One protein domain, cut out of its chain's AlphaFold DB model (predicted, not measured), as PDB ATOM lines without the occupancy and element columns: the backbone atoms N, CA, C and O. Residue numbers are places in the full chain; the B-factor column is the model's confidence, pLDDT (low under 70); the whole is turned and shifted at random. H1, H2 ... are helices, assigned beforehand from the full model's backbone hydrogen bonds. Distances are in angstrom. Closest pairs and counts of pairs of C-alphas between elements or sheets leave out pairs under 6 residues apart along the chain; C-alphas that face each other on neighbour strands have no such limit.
ATOM      1  N   LYS A   2      16.831  39.523 -70.031       60.28
ATOM      2  CA  LYS A   2      16.646  38.103 -70.443       60.28
ATOM      3  C   LYS A   2      17.940  37.393 -70.905       60.28
ATOM      4  O   LYS A   2      18.125  36.224 -70.591       60.28
ATOM      5  N   ASN A   3      18.853  38.109 -71.574       70.69
ATOM      6  CA  ASN A   3      20.150  37.564 -72.017       70.69
ATOM      7  C   ASN A   3      21.198  37.457 -70.892       70.69
ATOM      8  O   ASN A   3      22.023  36.551 -70.921       70.69
ATOM      9  N   GLU A   4      21.157  38.337 -69.888       75.56
ATOM     10  CA  GLU A   4      22.088  38.304 -68.745       75.56
ATOM     11  C   GLU A   4      21.755  37.160 -67.780       75.56
ATOM     12  O   GLU A   4      22.658  36.463 -67.328       75.56
ATOM     13  N   ALA A   5      20.466  36.896 -67.541       80.56
ATOM     14  CA  ALA A   5      20.026  35.758 -66.735       80.56
ATOM     15  C   ALA A   5      20.398  34.407 -67.379       80.56
ATOM     16  O   ALA A   5      20.822  33.488 -66.686       80.56
ATOM     17  N   ALA A   6      20.292  34.289 -68.710       84.50
ATOM     18  CA  ALA A   6      20.691  33.078 -69.431       84.50
ATOM     19  C   ALA A   6      22.214  32.844 -69.396       84.50
ATOM     20  O   ALA A   6      22.662  31.710 -69.225       84.50
ATOM     21  N   ALA A   7      23.010  33.913 -69.521       87.81
ATOM     22  CA  ALA A   7      24.465  33.838 -69.405       87.81
ATOM     23  C   ALA A   7      24.913  33.447 -67.984       87.81
ATOM     24  O   ALA A   7      25.832  32.643 -67.829       87.81
ATOM     25  N   GLU A   8      24.242  33.963 -66.953       92.44
ATOM     26  CA  GLU A   8      24.497  33.578 -65.563       92.44
ATOM     27  C   GLU A   8      24.110  32.116 -65.284       92.44
ATOM     28  O   GLU A   8      24.906  31.363 -64.723       92.44
ATOM     29  N   GLN A   9      22.955  31.657 -65.772       91.94
ATOM     30  CA  GLN A   9      22.533  30.255 -65.652       91.94
ATOM     31  C   GLN A   9      23.539  29.279 -66.296       91.94
ATOM     32  O   GLN A   9      23.794  28.192 -65.763       91.94
ATOM     33  N   ALA A  10      24.132  29.655 -67.436       93.19
ATOM     34  CA  ALA A  10      25.147  28.852 -68.118       93.19
ATOM     35  C   ALA A  10      26.441  28.738 -67.294       93.19
ATOM     36  O   ALA A  10      26.979  27.639 -67.154       93.19
ATOM     37  N   LYS A  11      26.899  29.841 -66.687       95.88
ATOM     38  CA  LYS A  11      28.058  29.843 -65.776       95.88
ATOM     39  C   LYS A  11      27.816  28.967 -64.550       95.88
ATOM     40  O   LYS A  11      28.657  28.134 -64.229       95.88
ATOM     41  N   GLN A  12      26.647  29.094 -63.916       96.88
ATOM     42  CA  GLN A  12      26.266  28.258 -62.772       96.88
ATOM     43  C   GLN A  12      26.244  26.768 -63.141       96.88
ATOM     44  O   GLN A  12      26.716  25.935 -62.371       96.88
ATOM     45  N   THR A  13      25.747  26.426 -64.334       96.31
ATOM     46  CA  THR A  13      25.709  25.037 -64.819       96.31
ATOM     47  C   THR A  13      27.110  24.476 -65.057       96.31
ATOM     48  O   THR A  13      27.400  23.374 -64.593       96.31
ATOM     49  N   ALA A  14      27.981  25.232 -65.731       96.94
ATOM     50  CA  ALA A  14      29.355  24.816 -66.011       96.94
ATOM     51  C   ALA A  14      30.175  24.651 -64.721       96.94
ATOM     52  O   ALA A  14      30.844  23.635 -64.540       96.94
ATOM     53  N   ALA A  15      30.070  25.611 -63.798       97.50
ATOM     54  CA  ALA A  15      30.725  25.538 -62.497       97.50
ATOM     55  C   ALA A  15      30.218  24.348 -61.674       97.50
ATOM     56  O   ALA A  15      31.021  23.604 -61.120       97.50
ATOM     57  N   ARG A  16      28.899  24.114 -61.643       96.62
ATOM     58  CA  ARG A  16      28.322  22.944 -60.971       96.62
ATOM     59  C   ARG A  16      28.890  21.645 -61.539       96.62
ATOM     60  O   ARG A  16      29.385  20.837 -60.772       96.62
ATOM     61  N   GLN A  17      28.865  21.462 -62.860       97.06
ATOM     62  CA  GLN A  17      29.398  20.254 -63.500       97.06
ATOM     63  C   GLN A  17      30.886  20.038 -63.200       97.06
ATOM     64  O   GLN A  17      31.289  18.911 -62.929       97.06
ATOM     65  N   ALA A  18      31.690  21.104 -63.228       97.62
ATOM     66  CA  ALA A  18      33.116  21.020 -62.938       97.62
ATOM     67  C   ALA A  18      33.390  20.638 -61.478       97.62
ATOM     68  O   ALA A  18      34.208  19.756 -61.240       97.62
ATOM     69  N   VAL A  19      32.685  21.254 -60.521       97.69
ATOM     70  CA  VAL A  19      32.808  20.943 -59.088       97.69
ATOM     71  C   VAL A  19      32.326  19.527 -58.792       97.69
ATOM     72  O   VAL A  19      33.052  18.759 -58.167       97.69
ATOM     73  N   ASP A  20      31.142  19.156 -59.283       97.38
ATOM     74  CA  ASP A  20      30.551  17.826 -59.115       97.38
ATOM     75  C   ASP A  20      31.522  16.738 -59.611       97.38
ATOM     76  O   ASP A  20      31.785  15.768 -58.900       97.38
ATOM     77  N   ALA A  21      32.152  16.953 -60.773       97.56
ATOM     78  CA  ALA A  21      33.074  16.005 -61.393       97.56
ATOM     79  C   ALA A  21      34.365  15.723 -60.601       97.56
ATOM     80  O   ALA A  21      35.030  14.721 -60.894       97.56
ATOM     81  N   LEU A  22      34.720  16.557 -59.612       98.19
ATOM     82  CA  LEU A  22      35.861  16.327 -58.709       98.19
ATOM     83  C   LEU A  22      35.583  15.204 -57.699       98.19
ATOM     84  O   LEU A  22      36.517  14.605 -57.155       98.19
ATOM     85  N   PHE A  23      34.312  14.916 -57.441       98.44
ATOM     86  CA  PHE A  23      33.877  13.988 -56.411       98.44
ATOM     87  C   PHE A  23      33.461  12.636 -56.980       98.44
ATOM     88  O   PHE A  23      33.038  12.512 -58.130       98.44
ATOM     89  N   ASN A  24      33.553  11.592 -56.162       96.81
ATOM     90  CA  ASN A  24      33.012  10.287 -56.518       96.81
ATOM     91  C   ASN A  24      31.500  10.393 -56.762       96.81
ATOM     92  O   ASN A  24      30.792  11.125 -56.069       96.81
ATOM     93  N   ASN A  25      31.013   9.651 -57.760       95.81
ATOM     94  CA  ASN A  25      29.621   9.687 -58.229       95.81
ATOM     95  C   ASN A  25      29.136  11.074 -58.682       95.81
ATOM     96  O   ASN A  25      27.936  11.331 -58.658       95.81
ATOM     97  N   ASP A  26      30.064  11.958 -59.067       96.25
ATOM     98  CA  ASP A  26      29.770  13.320 -59.513       96.25
ATOM     99  C   ASP A  26      28.911  14.106 -58.507       96.25
ATOM    100  O   ASP A  26      27.991  14.831 -58.878       96.25
ATOM    101  N   THR A  27      29.159  13.918 -57.205       95.25
ATOM    102  CA  THR A  27      28.414  14.621 -56.155       95.25
ATOM    103  C   THR A  27      29.304  15.014 -54.973       95.25
ATOM    104  O   THR A  27      29.912  14.138 -54.343       95.25
ATOM    105  N   PRO A  28      29.329  16.301 -54.576       94.25
ATOM    106  CA  PRO A  28      30.056  16.767 -53.391       94.25
ATOM    107  C   PRO A  28      29.610  16.104 -52.084       94.25
ATOM    108  O   PRO A  28      30.358  16.068 -51.103       94.25
ATOM    109  N   THR A  29      28.405  15.527 -52.045       94.19
ATOM    110  CA  THR A  29      27.894  14.796 -50.875       94.19
ATOM    111  C   THR A  29      28.559  13.437 -50.658       94.19
ATOM    112  O   THR A  29      28.431  12.882 -49.570       94.19
ATOM    113  N   SER A  30      29.316  12.918 -51.631       94.75
ATOM    114  CA  SER A  30      30.041  11.643 -51.500       94.75
ATOM    115  C   SER A  30      31.165  11.675 -50.458       94.75
ATOM    116  O   SER A  30      31.616  10.617 -50.032       94.75
ATOM    117  N   ASN A  31      31.623  12.869 -50.054       92.38
ATOM    118  CA  ASN A  31      32.764  13.070 -49.150       92.38
ATOM    119  C   ASN A  31      34.072  12.413 -49.629       92.38
ATOM    120  O   ASN A  31      34.981  12.208 -48.831       92.38
ATOM    121  N   ALA A  32      34.188  12.100 -50.920       96.31
ATOM    122  CA  ALA A  32      35.374  11.488 -51.495       96.31
ATOM    123  C   ALA A  32      35.647  12.078 -52.876       96.31
ATOM    124  O   ALA A  32      34.730  12.246 -53.679       96.31
ATOM    125  N   ILE A  33      36.911  12.375 -53.162       98.00
ATOM    126  CA  ILE A  33      37.338  12.816 -54.491       98.00
ATOM    127  C   ILE A  33      37.685  11.621 -55.374       98.00
ATOM    128  O   ILE A  33      38.116  10.573 -54.884       98.00
ATOM    129  N   LYS A  34      37.547  11.788 -56.690       97.44
ATOM    130  CA  LYS A  34      38.017  10.784 -57.649       97.44
ATOM    131  C   LYS A  34      39.533  10.642 -57.576       97.44
ATOM    132  O   LYS A  34      40.257  11.603 -57.309       97.44
ATOM    133  N   ALA A  35      40.039   9.463 -57.932       93.81
ATOM    134  CA  ALA A  35      41.478   9.248 -58.095       93.81
ATOM    135  C   ALA A  35      42.103  10.278 -59.061       93.81
ATOM    136  O   ALA A  35      43.155  10.837 -58.767       93.81
ATOM    137  N   ALA A  36      41.399  10.607 -60.152       95.06
ATOM    138  CA  ALA A  36      41.834  11.571 -61.165       95.06
ATOM    139  C   ALA A  36      41.757  13.052 -60.733       95.06
ATOM    140  O   ALA A  36      42.262  13.916 -61.448       95.06
ATOM    141  N   THR A  37      41.133  13.369 -59.595       97.56
ATOM    142  CA  THR A  37      41.074  14.745 -59.085       97.56
ATOM    143  C   THR A  37      42.471  15.180 -58.673       97.56
ATOM    144  O   THR A  37      43.082  14.576 -57.798       97.56
ATOM    145  N   THR A  38      42.998  16.211 -59.323       97.75
ATOM    146  CA  THR A  38      44.334  16.774 -59.080       97.75
ATOM    147  C   THR A  38      44.211  18.234 -58.674       97.75
ATOM    148  O   THR A  38      43.155  18.830 -58.878       97.75
ATOM    149  N   GLN A  39      45.298  18.835 -58.179       97.88
ATOM    150  CA  GLN A  39      45.311  20.268 -57.868       97.88
ATOM    151  C   GLN A  39      44.874  21.099 -59.078       97.88
ATOM    152  O   GLN A  39      43.997  21.943 -58.969       97.88
ATOM    153  N   ARG A  40      45.377  20.754 -60.272       97.44
ATOM    154  CA  ARG A  40      44.966  21.391 -61.527       97.44
ATOM    155  C   ARG A  40      43.456  21.290 -61.776       97.44
ATOM    156  O   ARG A  40      42.863  22.262 -62.222       97.44
ATOM    157  N   ALA A  41      42.838  20.136 -61.513       97.62
ATOM    158  CA  ALA A  41      41.395  19.967 -61.704       97.62
ATOM    159  C   ALA A  41      40.584  20.869 -60.757       97.62
ATOM    160  O   ALA A  41      39.568  21.426 -61.167       97.62
ATOM    161  N   ILE A  42      41.058  21.043 -59.519       98.19
ATOM    162  CA  ILE A  42      40.459  21.961 -58.544       98.19
ATOM    163  C   ILE A  42      40.654  23.416 -58.994       98.19
ATOM    164  O   ILE A  42      39.679  24.161 -59.059       98.19
ATOM    165  N   ASP A  43      41.868  23.800 -59.400       98.25
ATOM    166  CA  ASP A  43      42.184  25.153 -59.886       98.25
ATOM    167  C   ASP A  43      41.362  25.528 -61.135       98.25
ATOM    168  O   ASP A  43      40.930  26.671 -61.302       98.25
ATOM    169  N   ASP A  44      41.129  24.573 -62.039       97.69
ATOM    170  CA  ASP A  44      40.316  24.783 -63.238       97.69
ATOM    171  C   ASP A  44      38.820  24.927 -62.903       97.69
ATOM    172  O   ASP A  44      38.141  25.775 -63.489       97.69
ATOM    173  N   ALA A  45      38.306  24.174 -61.925       97.81
ATOM    174  CA  ALA A  45      36.942  24.342 -61.425       97.81
ATOM    175  C   ALA A  45      36.763  25.668 -60.653       97.81
ATOM    176  O   ALA A  45      35.731  26.327 -60.805       97.81
ATOM    177  N   GLN A  46      37.785  26.111 -59.910       98.00
ATOM    178  CA  GLN A  46      37.814  27.409 -59.224       98.00
ATOM    179  C   GLN A  46      37.602  28.572 -60.201       98.00
ATOM    180  O   GLN A  46      36.748  29.427 -59.963       98.00
ATOM    181  N   LYS A  47      38.275  28.557 -61.362       97.88
ATOM    182  CA  LYS A  47      38.086  29.582 -62.409       97.88
ATOM    183  C   LYS A  47      36.628  29.702 -62.861       97.88
ATOM    184  O   LYS A  47      36.166  30.806 -63.133       97.88
ATOM    185  N   LEU A  48      35.902  28.584 -62.952       97.75
ATOM    186  CA  LEU A  48      34.489  28.577 -63.352       97.75
ATOM    187  C   LEU A  48      33.575  29.103 -62.238       97.75
ATOM    188  O   LEU A  48      32.642  29.855 -62.524       97.75
ATOM    189  N   VAL A  49      33.849  28.754 -60.977       97.69
ATOM    190  CA  VAL A  49      33.118  29.281 -59.811       97.69
ATOM    191  C   VAL A  49      33.312  30.792 -59.671       97.69
ATOM    192  O   VAL A  49      32.360  31.512 -59.364       97.69
ATOM    193  N   ASP A  50      34.502  31.308 -59.984       97.62
ATOM    194  CA  ASP A  50      34.788  32.739 -59.895       97.62
ATOM    195  C   ASP A  50      33.965  33.607 -60.851       97.62
ATOM    196  O   ASP A  50      33.697  34.769 -60.531       97.62
ATOM    197  N   MET A  51      33.504  33.033 -61.968       95.62
ATOM    198  CA  MET A  51      32.704  33.715 -62.989       95.62
ATOM    199  C   MET A  51      31.227  33.928 -62.604       95.62
ATOM    200  O   MET A  51      30.555  34.712 -63.289       95.62
ATOM    201  N   ILE A  52      30.725  33.240 -61.568       95.94
ATOM    202  CA  ILE A  52      29.340  33.320 -61.063       95.94
ATOM    203  C   ILE A  52      29.102  34.680 -60.398       95.94
ATOM    204  O   ILE A  52      29.922  35.139 -59.601       95.94
ATOM    205  N   THR A  53      27.965  35.314 -60.689       94.25
ATOM    206  CA  THR A  53      27.577  36.583 -60.049       94.25
ATOM    207  C   THR A  53      26.567  36.416 -58.916       94.25
ATOM    208  O   THR A  53      26.539  37.259 -58.020       94.25
ATOM    209  N   ASP A  54      25.754  35.350 -58.914       95.44
ATOM    210  CA  ASP A  54      24.873  35.040 -57.779       95.44
ATOM    211  C   ASP A  54      25.696  34.650 -56.543       95.44
ATOM    212  O   ASP A  54      26.384  33.626 -56.517       95.44
ATOM    213  N   ALA A  55      25.622  35.478 -55.503       94.62
ATOM    214  CA  ALA A  55      26.435  35.307 -54.306       94.62
ATOM    215  C   ALA A  55      26.120  34.008 -53.545       94.62
ATOM    216  O   ALA A  55      27.035  33.393 -52.994       94.62
ATOM    217  N   GLY A  56      24.857  33.569 -53.526       95.62
ATOM    218  CA  GLY A  56      24.439  32.361 -52.816       95.62
ATOM    219  C   GLY A  56      24.924  31.096 -53.518       95.62
ATOM    220  O   GLY A  56      25.507  30.212 -52.885       95.62
ATOM    221  N   VAL A  57      24.752  31.032 -54.841       95.75
ATOM    222  CA  VAL A  57      25.230  29.905 -55.654       95.75
ATOM    223  C   VAL A  57      26.757  29.848 -55.653       95.75
ATOM    224  O   VAL A  57      27.316  28.763 -55.473       95.75
ATOM    225  N   LYS A  58      27.439  30.995 -55.791       96.81
ATOM    226  CA  LYS A  58      28.905  31.064 -55.736       96.81
ATOM    227  C   LYS A  58      29.437  30.553 -54.399       96.81
ATOM    228  O   LYS A  58      30.311  29.692 -54.398       96.81
ATOM    229  N   ALA A  59      28.876  31.013 -53.280       97.25
ATOM    230  CA  ALA A  59      29.278  30.558 -51.949       97.25
ATOM    231  C   ALA A  59      29.075  29.044 -51.766       97.25
ATOM    232  O   ALA A  59      29.958  28.364 -51.249       97.25
ATOM    233  N   ALA A  60      27.954  28.497 -52.248       96.56
ATOM    234  CA  ALA A  60      27.694  27.061 -52.176       96.56
ATOM    235  C   ALA A  60      28.697  26.235 -53.002       96.56
ATOM    236  O   ALA A  60      29.161  25.198 -52.536       96.56
ATOM    237  N   ARG A  61      29.046  26.677 -54.220       97.12
ATOM    238  CA  ARG A  61      30.057  25.989 -55.046       97.12
ATOM    239  C   ARG A  61      31.473  26.155 -54.487       97.12
ATOM    240  O   ARG A  61      32.256  25.216 -54.583       97.12
ATOM    241  N   GLN A  62      31.788  27.303 -53.882       97.88
ATOM    242  CA  GLN A  62      33.072  27.529 -53.214       97.88
ATOM    243  C   GLN A  62      33.254  26.583 -52.024       97.88
ATOM    244  O   GLN A  62      34.294  25.949 -51.915       97.88
ATOM    245  N   ALA A  63      32.222  26.406 -51.192       97.75
ATOM    246  CA  ALA A  63      32.272  25.457 -50.080       97.75
ATOM    247  C   ALA A  63      32.546  24.015 -50.551       97.75
ATOM    248  O   ALA A  63      33.291  23.273 -49.910       97.75
ATOM    249  N   ASP A  64      31.977  23.624 -51.695       98.00
ATOM    250  CA  ASP A  64      32.250  22.321 -52.302       98.00
ATOM    251  C   ASP A  64      33.678  22.231 -52.880       98.00
ATOM    252  O   ASP A  64      34.308  21.181 -52.767       98.00
ATOM    253  N   LEU A  65      34.247  23.309 -53.434       97.50
ATOM    254  CA  LEU A  65      35.661  23.339 -53.844       97.50
ATOM    255  C   LEU A  65      36.618  23.244 -52.658       97.50
ATOM    256  O   LEU A  65      37.533  22.424 -52.688       97.50
ATOM    257  N   ASP A  66      36.378  24.015 -51.598       97.56
ATOM    258  CA  ASP A  66      37.185  23.985 -50.375       97.56
ATOM    259  C   ASP A  66      37.181  22.573 -49.768       97.56
ATOM    260  O   ASP A  66      38.197  22.063 -49.292       97.56
ATOM    261  N   LYS A  67      36.041  21.880 -49.850       97.56
ATOM    262  CA  LYS A  67      35.920  20.472 -49.465       97.56
ATOM    263  C   LYS A  67      36.756  19.544 -50.350       97.56
ATOM    264  O   LYS A  67      37.432  18.665 -49.816       97.56
ATOM    265  N   ALA A  68      36.722  19.712 -51.673       97.88
ATOM    266  CA  ALA A  68      37.556  18.928 -52.588       97.88
ATOM    267  C   ALA A  68      39.053  19.153 -52.316       97.88
ATOM    268  O   ALA A  68      39.817  18.187 -52.313       97.88
ATOM    269  N   GLN A  69      39.451  20.399 -52.034       97.94
ATOM    270  CA  GLN A  69      40.825  20.766 -51.689       97.94
ATOM    271  C   GLN A  69      41.275  20.085 -50.397       97.94
ATOM    272  O   GLN A  69      42.277  19.377 -50.401       97.94
ATOM    273  N   ASN A  70      40.484  20.190 -49.326       97.69
ATOM    274  CA  ASN A  70      40.789  19.532 -48.053       97.69
ATOM    275  C   ASN A  70      40.950  18.007 -48.207       97.69
ATOM    276  O   ASN A  70      41.828  17.404 -47.591       97.69
ATOM    277  N   LEU A  71      40.126  17.368 -49.048       97.44
ATOM    278  CA  LEU A  71      40.241  15.936 -49.348       97.44
ATOM    279  C   LEU A  71      41.502  15.605 -50.162       97.44
ATOM    280  O   LEU A  71      42.118  14.561 -49.935       97.44
ATOM    281  N   LEU A  72      41.898  16.469 -51.102       97.56
ATOM    282  CA  LEU A  72      43.129  16.305 -51.874       97.56
ATOM    283  C   LEU A  72      44.371  16.459 -50.990       97.56
ATOM    284  O   LEU A  72      45.292  15.642 -51.091       97.56
ATOM    285  N   ASP A  73      44.376  17.458 -50.111       97.19
ATOM    286  CA  ASP A  73      45.452  17.704 -49.153       97.19
ATOM    287  C   ASP A  73      45.585  16.526 -48.183       97.19
ATOM    288  O   ASP A  73      46.682  15.995 -48.008       97.19
ATOM    289  N   ALA A  74      44.466  16.029 -47.641       96.31
ATOM    290  CA  ALA A  74      44.444  14.842 -46.786       96.31
ATOM    291  C   ALA A  74      44.974  13.591 -47.508       96.31
ATOM    292  O   ALA A  74      45.803  12.866 -46.957       96.31
ATOM    293  N   ARG A  75      44.559  13.353 -48.761       95.44
ATOM    294  CA  ARG A  75      45.066  12.235 -49.576       95.44
ATOM    295  C   ARG A  75      46.570  12.352 -49.835       95.44
ATOM    296  O   ARG A  75      47.278  11.350 -49.796       95.44
ATOM    297  N   THR A  76      47.058  13.563 -50.093       95.62
ATOM    298  CA  THR A  76      48.483  13.825 -50.346       95.62
ATOM    299  C   THR A  76      49.314  13.638 -49.076       95.62
ATOM    300  O   THR A  76      50.365  13.000 -49.119       95.62
ATOM    301  N   ALA A  77      48.820  14.120 -47.932       96.12
ATOM    302  CA  ALA A  77      49.441  13.904 -46.629       96.12
ATOM    303  C   ALA A  77      49.479  12.414 -46.251       96.12
ATOM    304  O   ALA A  77      50.514  11.929 -45.794       96.12
ATOM    305  N   GLN A  78      48.397  11.668 -46.508       94.88
ATOM    306  CA  GLN A  78      48.360  10.220 -46.292       94.88
ATOM    307  C   GLN A  78      49.391   9.493 -47.159       94.88
ATOM    308  O   GLN A  78      50.148   8.686 -46.635       94.88
ATOM    309  N   ALA A  79      49.482   9.815 -48.453       93.94
ATOM    310  CA  ALA A  79      50.473   9.208 -49.342       93.94
ATOM    311  C   ALA A  79      51.919   9.481 -48.878       93.94
ATOM    312  O   ALA A  79      52.772   8.596 -48.936       93.94
ATOM    313  N   ALA A  80      52.200  10.688 -48.372       95.50
ATOM    314  CA  ALA A  80      53.498  11.014 -47.783       95.50
ATOM    315  C   ALA A  80      53.766  10.221 -46.487       95.50
ATOM    316  O   ALA A  80      54.878   9.726 -46.294       95.50
ATOM    317  N   SER A  81      52.750  10.064 -45.629       96.81
ATOM    318  CA  SER A  81      52.826   9.246 -44.412       96.81
ATOM    319  C   SER A  81      53.087   7.774 -44.735       96.81
ATOM    320  O   SER A  81      53.990   7.175 -44.154       96.81
ATOM    321  N   ASP A  82      52.363   7.204 -45.701       97.44
ATOM    322  CA  ASP A  82      52.542   5.820 -46.152       97.44
ATOM    323  C   ASP A  82      53.950   5.600 -46.718       97.44
ATOM    324  O   ASP A  82      54.597   4.594 -46.427       97.44
ATOM    325  N   GLN A  83      54.481   6.569 -47.470       95.75
ATOM    326  CA  GLN A  83      55.837   6.497 -48.011       95.75
ATOM    327  C   GLN A  83      56.922   6.606 -46.922       95.75
ATOM    328  O   GLN A  83      57.965   5.956 -47.034       95.75
ATOM    329  N   ALA A  84      56.702   7.396 -45.868       96.31
ATOM    330  CA  ALA A  84      57.609   7.463 -44.720       96.31
ATOM    331  C   ALA A  84      57.573   6.159 -43.908       96.31
ATOM    332  O   ALA A  84      58.620   5.586 -43.596       96.31
ATOM    333  N   GLN A  85      56.371   5.644 -43.643       98.06
ATOM    334  CA  GLN A  85      56.173   4.388 -42.928       98.06
ATOM    335  C   GLN A  85      56.722   3.190 -43.719       98.06
ATOM    336  O   GLN A  85      57.318   2.290 -43.130       98.06
ATOM    337  N   LYS A  86      56.652   3.216 -45.058       97.75
ATOM    338  CA  LYS A  86      57.320   2.239 -45.933       97.75
ATOM    339  C   LYS A  86      58.813   2.123 -45.631       97.75
ATOM    340  O   LYS A  86      59.332   1.012 -45.628       97.75
ATOM    341  N   ALA A  87      59.520   3.232 -45.399       96.75
ATOM    342  CA  ALA A  87      60.955   3.190 -45.110       96.75
ATOM    343  C   ALA A  87      61.249   2.502 -43.765       96.75
ATOM    344  O   ALA A  87      62.180   1.700 -43.683       96.75
ATOM    345  N   VAL A  88      60.424   2.773 -42.746       98.06
ATOM    346  CA  VAL A  88      60.505   2.137 -41.420       98.06
ATOM    347  C   VAL A  88      60.227   0.639 -41.525       98.06
ATOM    348  O   VAL A  88      61.057  -0.168 -41.106       98.06
ATOM    349  N   ALA A  89      59.111   0.260 -42.150       98.25
ATOM    350  CA  ALA A  89      58.726  -1.135 -42.322       98.25
ATOM    351  C   ALA A  89      59.747  -1.913 -43.171       98.25
ATOM    352  O   ALA A  89      60.118  -3.024 -42.812       98.25
ATOM    353  N   ASN A  90      60.284  -1.317 -44.241       97.75
ATOM    354  CA  ASN A  90      61.308  -1.956 -45.074       97.75
ATOM    355  C   ASN A  90      62.613  -2.198 -44.300       97.75
ATOM    356  O   ASN A  90      63.227  -3.255 -44.426       97.75
ATOM    357  N   TYR A  91      63.035  -1.239 -43.468       98.06
ATOM    358  CA  TYR A  91      64.170  -1.448 -42.573       98.06
ATOM    359  C   TYR A  91      63.896  -2.600 -41.599       98.06
ATOM    360  O   TYR A  91      64.740  -3.483 -41.460       98.06
ATOM    361  N   ALA A  92      62.718  -2.622 -40.971       98.19
ATOM    362  CA  ALA A  92      62.343  -3.632 -39.989       98.19
ATOM    363  C   ALA A  92      62.271  -5.048 -40.600       98.19
ATOM    364  O   ALA A  92      62.899  -5.963 -40.070       98.19
ATOM    365  N   VAL A  93      61.622  -5.208 -41.763       98.31
ATOM    366  CA  VAL A  93      61.590  -6.467 -42.535       98.31
ATOM    367  C   VAL A  93      63.004  -6.941 -42.861       98.31
ATOM    368  O   VAL A  93      63.345  -8.090 -42.599       98.31
ATOM    369  N   ASN A  94      63.863  -6.057 -43.378       97.88
ATOM    370  CA  ASN A  94      65.234  -6.417 -43.734       97.88
ATOM    371  C   ASN A  94      66.020  -6.951 -42.531       97.88
ATOM    372  O   ASN A  94      66.798  -7.888 -42.692       97.88
ATOM    373  N   GLN A  95      65.801  -6.413 -41.325       98.25
ATOM    374  CA  GLN A  95      66.496  -6.861 -40.113       98.25
ATOM    375  C   GLN A  95      66.188  -8.308 -39.709       98.25
ATOM    376  O   GLN A  95      66.998  -8.882 -38.975       98.25
ATOM    377  N   LEU A  96      65.095  -8.902 -40.202       98.62
ATOM    378  CA  LEU A  96      64.755 -10.308 -39.960       98.62
ATOM    379  C   LEU A  96      65.706 -11.274 -40.687       98.62
ATOM    380  O   LEU A  96      65.883 -12.415 -40.253       98.62
ATOM    381  N   PHE A  97      66.347 -10.826 -41.768       98.69
ATOM    382  CA  PHE A  97      67.143 -11.674 -42.651       98.69
ATOM    383  C   PHE A  97      68.646 -11.540 -42.416       98.69
ATOM    384  O   PHE A  97      69.161 -10.501 -41.983       98.69
ATOM    385  N   VAL A  98      69.384 -12.601 -42.732       98.25
ATOM    386  CA  VAL A  98      70.847 -12.617 -42.695       98.25
ATOM    387  C   VAL A  98      71.391 -11.501 -43.589       98.25
ATOM    388  O   VAL A  98      70.891 -11.228 -44.678       98.25
ATOM    389  N   SER A  99      72.421 -10.808 -43.099       97.56
ATOM    390  CA  SER A  99      73.009  -9.631 -43.762       97.56
ATOM    391  C   SER A  99      72.025  -8.483 -44.028       97.56
ATOM    392  O   SER A  99      72.291  -7.627 -44.869       97.56
ATOM    393  N   ASN A 100      70.904  -8.446 -43.302       97.56
ATOM    394  CA  ASN A 100      69.817  -7.489 -43.484       97.56
ATOM    395  C   ASN A 100      69.249  -7.496 -44.914       97.56
ATOM    396  O   ASN A 100      68.937  -6.441 -45.467       97.56
ATOM    397  N   ASN A 101      69.205  -8.671 -45.545       97.25
ATOM    398  CA  ASN A 101      68.861  -8.805 -46.951       97.25
ATOM    399  C   ASN A 101      67.863  -9.956 -47.161       97.25
ATOM    400  O   ASN A 101      68.269 -11.116 -47.072       97.25
ATOM    401  N   PRO A 102      66.599  -9.670 -47.517       96.81
ATOM    402  CA  PRO A 102      65.597 -10.700 -47.781       96.81
ATOM    403  C   PRO A 102      65.967 -11.678 -48.894       96.81
ATOM    404  O   PRO A 102      65.576 -12.838 -48.858       96.81
ATOM    405  N   THR A 103      66.795 -11.255 -49.853       96.31
ATOM    406  CA  THR A 103      67.271 -12.144 -50.928       96.31
ATOM    407  C   THR A 103      68.287 -13.187 -50.454       96.31
ATOM    408  O   THR A 103      68.644 -14.070 -51.226       96.31
ATOM    409  N   SER A 104      68.750 -13.109 -49.199       96.88
ATOM    410  CA  SER A 104      69.548 -14.180 -48.590       96.88
ATOM    411  C   SER A 104      68.747 -15.463 -48.367       96.88
ATOM    412  O   SER A 104      69.362 -16.507 -48.178       96.88
ATOM    413  N   ASP A 105      67.410 -15.367 -48.364       96.19
ATOM    414  CA  ASP A 105      66.478 -16.461 -48.071       96.19
ATOM    415  C   ASP A 105      66.810 -17.214 -46.770       96.19
ATOM    416  O   ASP A 105      66.578 -18.408 -46.622       96.19
ATOM    417  N   ALA A 106      67.399 -16.494 -45.813       97.25
ATOM    418  CA  ALA A 106      67.788 -17.010 -44.516       97.25
ATOM    419  C   ALA A 106      67.474 -15.971 -43.442       97.25
ATOM    420  O   ALA A 106      67.841 -14.799 -43.561       97.25
ATOM    421  N   ILE A 107      66.824 -16.399 -42.363       98.44
ATOM    422  CA  ILE A 107      66.541 -15.544 -41.207       98.44
ATOM    423  C   ILE A 107      67.696 -15.556 -40.206       98.44
ATOM    424  O   ILE A 107      68.464 -16.515 -40.109       98.44
ATOM    425  N   LYS A 108      67.826 -14.486 -39.421       98.19
ATOM    426  CA  LYS A 108      68.787 -14.454 -38.312       98.19
ATOM    427  C   LYS A 108      68.373 -15.420 -37.204       98.19
ATOM    428  O   LYS A 108      67.193 -15.691 -36.994       98.19
ATOM    429  N   ALA A 109      69.346 -15.855 -36.405       96.25
ATOM    430  CA  ALA A 109      69.073 -16.625 -35.191       96.25
ATOM    431  C   ALA A 109      68.162 -15.867 -34.202       96.25
ATOM    432  O   ALA A 109      67.355 -16.487 -33.526       96.25
ATOM    433  N   SER A 110      68.257 -14.533 -34.164       96.50
ATOM    434  CA  SER A 110      67.420 -13.660 -33.331       96.50
ATOM    435  C   SER A 110      66.011 -13.424 -33.879       96.50
ATOM    436  O   SER A 110      65.232 -12.741 -33.231       96.50
ATOM    437  N   THR A 111      65.706 -13.889 -35.089       98.38
ATOM    438  CA  THR A 111      64.364 -13.767 -35.659       98.38
ATOM    439  C   THR A 111      63.494 -14.849 -35.048       98.38
ATOM    440  O   THR A 111      63.692 -16.029 -35.337       98.38
ATOM    441  N   ASP A 112      62.579 -14.452 -34.180       98.31
ATOM    442  CA  ASP A 112      61.553 -15.272 -33.545       98.31
ATOM    443  C   ASP A 112      60.155 -14.737 -33.904       98.31
ATOM    444  O   ASP A 112      60.022 -13.841 -34.742       98.31
ATOM    445  N   GLN A 113      59.108 -15.316 -33.309       98.25
ATOM    446  CA  GLN A 113      57.735 -14.902 -33.600       98.25
ATOM    447  C   GLN A 113      57.486 -13.449 -33.179       98.25
ATOM    448  O   GLN A 113      56.887 -12.694 -33.936       98.25
ATOM    449  N   ASP A 114      58.028 -13.026 -32.034       98.25
ATOM    450  CA  ASP A 114      57.895 -11.652 -31.548       98.25
ATOM    451  C   ASP A 114      58.535 -10.653 -32.526       98.25
ATOM    452  O   ASP A 114      57.983  -9.582 -32.787       98.25
ATOM    453  N   ALA A 115      59.694 -10.979 -33.108       98.38
ATOM    454  CA  ALA A 115      60.326 -10.150 -34.131       98.38
ATOM    455  C   ALA A 115      59.447 -10.007 -35.385       98.38
ATOM    456  O   ALA A 115      59.339  -8.903 -35.923       98.38
ATOM    457  N   ILE A 116      58.803 -11.088 -35.833       98.69
ATOM    458  CA  ILE A 116      57.888 -11.071 -36.984       98.69
ATOM    459  C   ILE A 116      56.630 -10.251 -36.672       98.69
ATOM    460  O   ILE A 116      56.283  -9.358 -37.446       98.69
ATOM    461  N   ASP A 117      56.001 -10.475 -35.518       98.69
ATOM    462  CA  ASP A 117      54.790  -9.769 -35.086       98.69
ATOM    463  C   ASP A 117      55.041  -8.256 -34.932       98.69
ATOM    464  O   ASP A 117      54.219  -7.423 -35.324       98.69
ATOM    465  N   ASN A 118      56.221  -7.874 -34.433       98.38
ATOM    466  CA  ASN A 118      56.638  -6.471 -34.359       98.38
ATOM    467  C   ASN A 118      56.767  -5.830 -35.751       98.38
ATOM    468  O   ASN A 118      56.382  -4.674 -35.940       98.38
ATOM    469  N   VAL A 119      57.289  -6.560 -36.739       98.56
ATOM    470  CA  VAL A 119      57.364  -6.073 -38.124       98.56
ATOM    471  C   VAL A 119      55.970  -5.991 -38.752       98.56
ATOM    472  O   VAL A 119      55.679  -5.002 -39.431       98.56
ATOM    473  N   GLN A 120      55.088  -6.958 -38.478       98.56
ATOM    474  CA  GLN A 120      53.684  -6.916 -38.903       98.56
ATOM    475  C   GLN A 120      53.000  -5.633 -38.411       98.56
ATOM    476  O   GLN A 120      52.349  -4.939 -39.194       98.56
ATOM    477  N   ALA A 121      53.226  -5.251 -37.150       98.44
ATOM    478  CA  ALA A 121      52.674  -4.026 -36.579       98.44
ATOM    479  C   ALA A 121      53.166  -2.744 -37.284       98.44
ATOM    480  O   ALA A 121      52.420  -1.768 -37.369       98.44
ATOM    481  N   GLU A 122      54.396  -2.718 -37.814       98.31
ATOM    482  CA  GLU A 122      54.888  -1.592 -38.625       98.31
ATOM    483  C   GLU A 122      54.279  -1.566 -40.034       98.31
ATOM    484  O   GLU A 122      54.021  -0.482 -40.567       98.31
ATOM    485  N   ILE A 123      54.028  -2.735 -40.632       98.38
ATOM    486  CA  ILE A 123      53.354  -2.869 -41.933       98.38
ATOM    487  C   ILE A 123      51.879  -2.453 -41.826       98.38
ATOM    488  O   ILE A 123      51.352  -1.793 -42.723       98.38
ATOM    489  N   ASP A 124      51.211  -2.775 -40.717       98.12
ATOM    490  CA  ASP A 124      49.796  -2.461 -40.499       98.12
ATOM    491  C   ASP A 124      49.488  -0.966 -40.360       98.12
ATOM    492  O   ASP A 124      48.344  -0.563 -40.568       98.12
ATOM    493  N   LYS A 125      50.499  -0.131 -40.091       97.31
ATOM    494  CA  LYS A 125      50.376   1.338 -40.069       97.31
ATOM    495  C   LYS A 125      50.268   1.970 -41.469       97.31
ATOM    496  O   LYS A 125      50.037   3.174 -41.556       97.31
ATOM    497  N   ILE A 126      50.473   1.203 -42.544       97.50
ATOM    498  CA  ILE A 126      50.445   1.679 -43.937       97.50
ATOM    499  C   ILE A 126      49.038   1.508 -44.521       97.50
ATOM    500  O   ILE A 126      48.501   0.397 -44.535       97.50
ATOM    501  N   ASN A 127      48.467   2.586 -45.066       95.50
ATOM    502  CA  ASN A 127      47.135   2.559 -45.681       95.50
ATOM    503  C   ASN A 127      47.166   2.189 -47.177       95.50
ATOM    504  O   ASN A 127      46.222   1.568 -47.671       95.50
ATOM    505  N   ASP A 128      48.235   2.535 -47.903       96.44
ATOM    506  CA  ASP A 128      48.434   2.107 -49.293       96.44
ATOM    507  C   ASP A 128      48.550   0.576 -49.403       96.44
ATOM    508  O   ASP A 128      49.514  -0.052 -48.951       96.44
ATOM    509  N   THR A 129      47.564  -0.036 -50.059       95.62
ATOM    510  CA  THR A 129      47.448  -1.493 -50.179       95.62
ATOM    511  C   THR A 129      48.533  -2.124 -51.050       95.62
ATOM    512  O   THR A 129      48.875  -3.287 -50.841       95.62
ATOM    513  N   THR A 130      49.107  -1.382 -52.001       95.69
ATOM    514  CA  THR A 130      50.160  -1.888 -52.895       95.69
ATOM    515  C   THR A 130      51.499  -1.933 -52.168       95.69
ATOM    516  O   THR A 130      52.224  -2.925 -52.260       95.69
ATOM    517  N   ILE A 131      51.819  -0.884 -51.402       96.31
ATOM    518  CA  ILE A 131      53.001  -0.856 -50.532       96.31
ATOM    519  C   ILE A 131      52.901  -1.965 -49.485       96.31
ATOM    520  O   ILE A 131      53.863  -2.715 -49.297       96.31
ATOM    521  N   LYS A 132      51.734  -2.080 -48.838       97.62
ATOM    522  CA  LYS A 132      51.480  -3.096 -47.817       97.62
ATOM    523  C   LYS A 132      51.693  -4.505 -48.368       97.62
ATOM    524  O   LYS A 132      52.437  -5.275 -47.770       97.62
ATOM    525  N   ALA A 133      51.127  -4.812 -49.538       97.81
ATOM    526  CA  ALA A 133      51.253  -6.126 -50.166       97.81
ATOM    527  C   ALA A 133      52.715  -6.535 -50.427       97.81
ATOM    528  O   ALA A 133      53.090  -7.664 -50.131       97.81
ATOM    529  N   GLY A 134      53.559  -5.624 -50.928       95.69
ATOM    530  CA  GLY A 134      54.963  -5.943 -51.219       95.69
ATOM    531  C   GLY A 134      55.800  -6.255 -49.972       95.69
ATOM    532  O   GLY A 134      56.620  -7.174 -49.985       95.69
ATOM    533  N   LEU A 135      55.582  -5.513 -48.881       98.06
ATOM    534  CA  LEU A 135      56.241  -5.780 -47.598       98.06
ATOM    535  C   LEU A 135      55.708  -7.068 -46.959       98.06
ATOM    536  O   LEU A 135      56.504  -7.859 -46.455       98.06
ATOM    537  N   GLN A 136      54.394  -7.304 -47.052       98.31
ATOM    538  CA  GLN A 136      53.750  -8.505 -46.524       98.31
ATOM    539  C   GLN A 136      54.322  -9.772 -47.161       98.31
ATOM    540  O   GLN A 136      54.714 -10.669 -46.436       98.31
ATOM    541  N   THR A 137      54.511  -9.810 -48.485       98.19
ATOM    542  CA  THR A 137      55.145 -10.962 -49.158       98.19
ATOM    543  C   THR A 137      56.522 -11.301 -48.581       98.19
ATOM    544  O   THR A 137      56.892 -12.467 -48.474       98.19
ATOM    545  N   THR A 138      57.298 -10.285 -48.203       98.19
ATOM    546  CA  THR A 138      58.636 -10.499 -47.640       98.19
ATOM    547  C   THR A 138      58.563 -10.977 -46.187       98.19
ATOM    548  O   THR A 138      59.354 -11.826 -45.780       98.19
ATOM    549  N   LEU A 139      57.608 -10.458 -45.409       98.56
ATOM    550  CA  LEU A 139      57.353 -10.904 -44.041       98.56
ATOM    551  C   LEU A 139      56.813 -12.341 -44.002       98.56
ATOM    552  O   LEU A 139      57.297 -13.142 -43.208       98.56
ATOM    553  N   ASP A 140      55.891 -12.685 -44.903       98.50
ATOM    554  CA  ASP A 140      55.335 -14.034 -45.047       98.50
ATOM    555  C   ASP A 140      56.457 -15.046 -45.333       98.50
ATOM    556  O   ASP A 140      56.517 -16.100 -44.704       98.50
ATOM    557  N   ARG A 141      57.430 -14.690 -46.187       98.12
ATOM    558  CA  ARG A 141      58.608 -15.540 -46.415       98.12
ATOM    559  C   ARG A 141      59.479 -15.699 -45.163       98.12
ATOM    560  O   ARG A 141      60.015 -16.779 -44.925       98.12
ATOM    561  N   ALA A 142      59.628 -14.654 -44.345       98.50
ATOM    562  CA  ALA A 142      60.335 -14.766 -43.066       98.50
ATOM    563  C   ALA A 142      59.605 -15.705 -42.087       98.50
ATOM    564  O   ALA A 142      60.269 -16.460 -41.375       98.50
ATOM    565  N   GLN A 143      58.267 -15.681 -42.076       98.50
ATOM    566  CA  GLN A 143      57.436 -16.588 -41.278       98.50
ATOM    567  C   GLN A 143      57.601 -18.040 -41.729       98.50
ATOM    568  O   GLN A 143      57.858 -18.901 -40.893       98.50
ATOM    569  N   GLU A 144      57.550 -18.310 -43.036       98.19
ATOM    570  CA  GLU A 144      57.801 -19.652 -43.576       98.19
ATOM    571  C   GLU A 144      59.172 -20.193 -43.143       98.19
ATOM    572  O   GLU A 144      59.274 -21.311 -42.643       98.19
ATOM    573  N   LEU A 145      60.228 -19.380 -43.258       97.69
ATOM    574  CA  LEU A 145      61.581 -19.761 -42.838       97.69
ATOM    575  C   LEU A 145      61.684 -20.008 -41.323       97.69
ATOM    576  O   LEU A 145      62.442 -20.878 -40.881       97.69
ATOM    577  N   LEU A 146      60.941 -19.251 -40.509       97.62
ATOM    578  CA  LEU A 146      60.860 -19.479 -39.065       97.62
ATOM    579  C   LEU A 146      60.174 -20.814 -38.759       97.62
ATOM    580  O   LEU A 146      60.678 -21.589 -37.938       97.62
ATOM    581  N   ASP A 147      59.070 -21.102 -39.441       96.38
ATOM    582  CA  ASP A 147      58.318 -22.344 -39.293       96.38
ATOM    583  C   ASP A 147      59.154 -23.559 -39.729       96.38
ATOM    584  O   ASP A 147      59.213 -24.555 -39.005       96.38
ATOM    585  N   GLU A 148      59.887 -23.459 -40.844       94.56
ATOM    586  CA  GLU A 148      60.840 -24.475 -41.320       94.56
ATOM    587  C   GLU A 148      61.952 -24.748 -40.290       94.56
ATOM    588  O   GLU A 148      62.254 -25.907 -39.967       94.56
ATOM    589  N   ARG A 149      62.542 -23.688 -39.717       93.94
ATOM    590  CA  ARG A 149      63.573 -23.804 -38.670       93.94
ATOM    591  C   ARG A 149      63.024 -24.490 -37.420       93.94
ATOM    592  O   ARG A 149      63.675 -25.379 -36.867       93.94
ATOM    593  N   ASN A 150      61.828 -24.103 -36.982       93.75
ATOM    594  CA  ASN A 150      61.179 -24.674 -35.803       93.75
ATOM    595  C   ASN A 150      60.780 -26.142 -36.027       93.75
ATOM    596  O   ASN A 150      60.947 -26.973 -35.132       93.75
ATOM    597  N   ALA A 151      60.310 -26.488 -37.228       92.38
ATOM    598  CA  ALA A 151      60.027 -27.868 -37.609       92.38
ATOM    599  C   ALA A 151      61.299 -28.730 -37.596       92.38
ATOM    600  O   ALA A 151      61.287 -29.829 -37.038       92.38
ATOM    601  N   THR A 152      62.409 -28.209 -38.126       92.06
ATOM    602  CA  THR A 152      63.714 -28.891 -38.111       92.06
ATOM    603  C   THR A 152      64.204 -29.130 -36.680       92.06
ATOM    604  O   THR A 152      64.597 -30.244 -36.336       92.06
ATOM    605  N   ALA A 153      64.109 -28.124 -35.801       92.81
ATOM    606  CA  ALA A 153      64.451 -28.278 -34.385       92.81
ATOM    607  C   ALA A 153      63.596 -29.356 -33.695       92.81
ATOM    608  O   ALA A 153      64.120 -30.196 -32.964       92.81
ATOM    609  N   LYS A 154      62.289 -29.396 -33.981       94.12
ATOM    610  CA  LYS A 154      61.388 -30.419 -33.439       94.12
ATOM    611  C   LYS A 154      61.753 -31.834 -33.903       94.12
ATOM    612  O   LYS A 154      61.682 -32.761 -33.100       94.12
ATOM    613  N   GLN A 155      62.153 -32.012 -35.163       96.00
ATOM    614  CA  GLN A 155      62.615 -33.312 -35.672       96.00
ATOM    615  C   GLN A 155      63.843 -33.814 -34.902       96.00
ATOM    616  O   GLN A 155      63.882 -34.981 -34.515       96.00
ATOM    617  N   VAL A 156      64.812 -32.929 -34.638       96.88
ATOM    618  CA  VAL A 156      66.020 -33.256 -33.863       96.88
ATOM    619  C   VAL A 156      65.658 -33.683 -32.438       96.88
ATOM    620  O   VAL A 156      66.131 -34.724 -31.984       96.88
ATOM    621  N   GLU A 157      64.782 -32.942 -31.757       96.69
ATOM    622  CA  GLU A 157      64.325 -33.279 -30.400       96.69
ATOM    623  C   GLU A 157      63.569 -34.617 -30.348       96.69
ATOM    624  O   GLU A 157      63.807 -35.438 -29.461       96.69
ATOM    625  N   GLU A 158      62.680 -34.885 -31.311       96.56
ATOM    626  CA  GLU A 158      61.957 -36.162 -31.386       96.56
ATOM    627  C   GLU A 158      62.894 -37.349 -31.646       96.56
ATOM    628  O   GLU A 158      62.741 -38.404 -31.020       96.56
ATOM    629  N   ALA A 159      63.870 -37.187 -32.544       97.94
ATOM    630  CA  ALA A 159      64.878 -38.205 -32.807       97.94
ATOM    631  C   ALA A 159      65.739 -38.456 -31.563       97.94
ATOM    632  O   ALA A 159      65.864 -39.603 -31.132       97.94
ATOM    633  N   LYS A 160      66.234 -37.393 -30.916       97.44
ATOM    634  CA  LYS A 160      67.042 -37.496 -29.694       97.44
ATOM    635  C   LYS A 160      66.288 -38.188 -28.563       97.44
ATOM    636  O   LYS A 160      66.821 -39.103 -27.945       97.44
ATOM    637  N   LYS A 161      65.023 -37.820 -28.343       96.75
ATOM    638  CA  LYS A 161      64.164 -38.472 -27.349       96.75
ATOM    639  C   LYS A 161      64.008 -39.969 -27.623       96.75
ATOM    640  O   LYS A 161      64.072 -40.769 -26.694       96.75
ATOM    641  N   THR A 162      63.815 -40.351 -28.885       97.44
ATOM    642  CA  THR A 162      63.657 -41.764 -29.263       97.44
ATOM    643  C   THR A 162      64.949 -42.553 -29.016       97.44
ATOM    644  O   THR A 162      64.877 -43.687 -28.550       97.44
ATOM    645  N   ILE A 163      66.120 -41.945 -29.250       98.12
ATOM    646  CA  ILE A 163      67.426 -42.535 -28.913       98.12
ATOM    647  C   ILE A 163      67.583 -42.678 -27.395       98.12
ATOM    648  O   ILE A 163      67.927 -43.758 -26.922       98.12
ATOM    649  N   ASP A 164      67.285 -41.636 -26.617       97.44
ATOM    650  CA  ASP A 164      67.392 -41.674 -25.150       97.44
ATOM    651  C   ASP A 164      66.515 -42.779 -24.549       97.44
ATOM    652  O   ASP A 164      66.909 -43.479 -23.613       97.44
ATOM    653  N   GLU A 165      65.342 -43.018 -25.135       97.19
ATOM    654  CA  GLU A 165      64.442 -44.090 -24.722       97.19
ATOM    655  C   GLU A 165      65.017 -45.508 -24.918       97.19
ATOM    656  O   GLU A 165      64.504 -46.435 -24.283       97.19
ATOM    657  N   LEU A 166      66.095 -45.694 -25.693       98.12
ATOM    658  CA  LEU A 166      66.796 -46.978 -25.856       98.12
ATOM    659  C   LEU A 166      67.667 -47.344 -24.643       98.12
ATOM    660  O   LEU A 166      67.931 -48.529 -24.405       98.12
TER     661      LEU A 166
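Overview. This is residues 2 to 166 of the 548 residues of an uncharacterized protein of Listeria booriae (UniProt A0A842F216). A long rod is built along helix H3: H1 and H2 pack on its first part, H4 and H5 on its last, and residues 151 to 166 stick out. The 165 printed residues hold five named helices, H1 to H5, all helix by class, in an up-and-down bundle, each running against the one before. The whole is extended, radius of gyration of the C-alphas 28.0 A, spanning 108 by 27 by 20 A.

Arrangement. H1, residues 2 to 20, and H2, residues 39 to 50, form a hairpin; their closest C-alphas, of Ala 15 and Leu 48, are 4.9 A apart. H3, residues 55 to 95, is the hub; it touches H4, residues 113 to 123, with residues 85 to 93 alone, closest C-alphas Ala 89 and Glu 122, 5.3 A. H4 and H5, residues 129 to 164, form a hairpin at a shallow tilt of 4 degrees. O i to N i+4 pairs are within hydrogen-bond range throughout H1 and H4, and 7 of 8 in H2, 36 of 37 in H3, 31 of 32 in H5.

Along the chain. H1 begins at C-alpha 2 (16.646, 38.103, -70.443). H3 is 59.9 A long; H5, 51.4 A, ends at C-alpha 164 (67.392, -41.674, -25.150).

Size, cuts and confidence. The printed part has no cut. Links H1 to H2 and H3 to H4 are long. Residue 2 has pLDDT under 70.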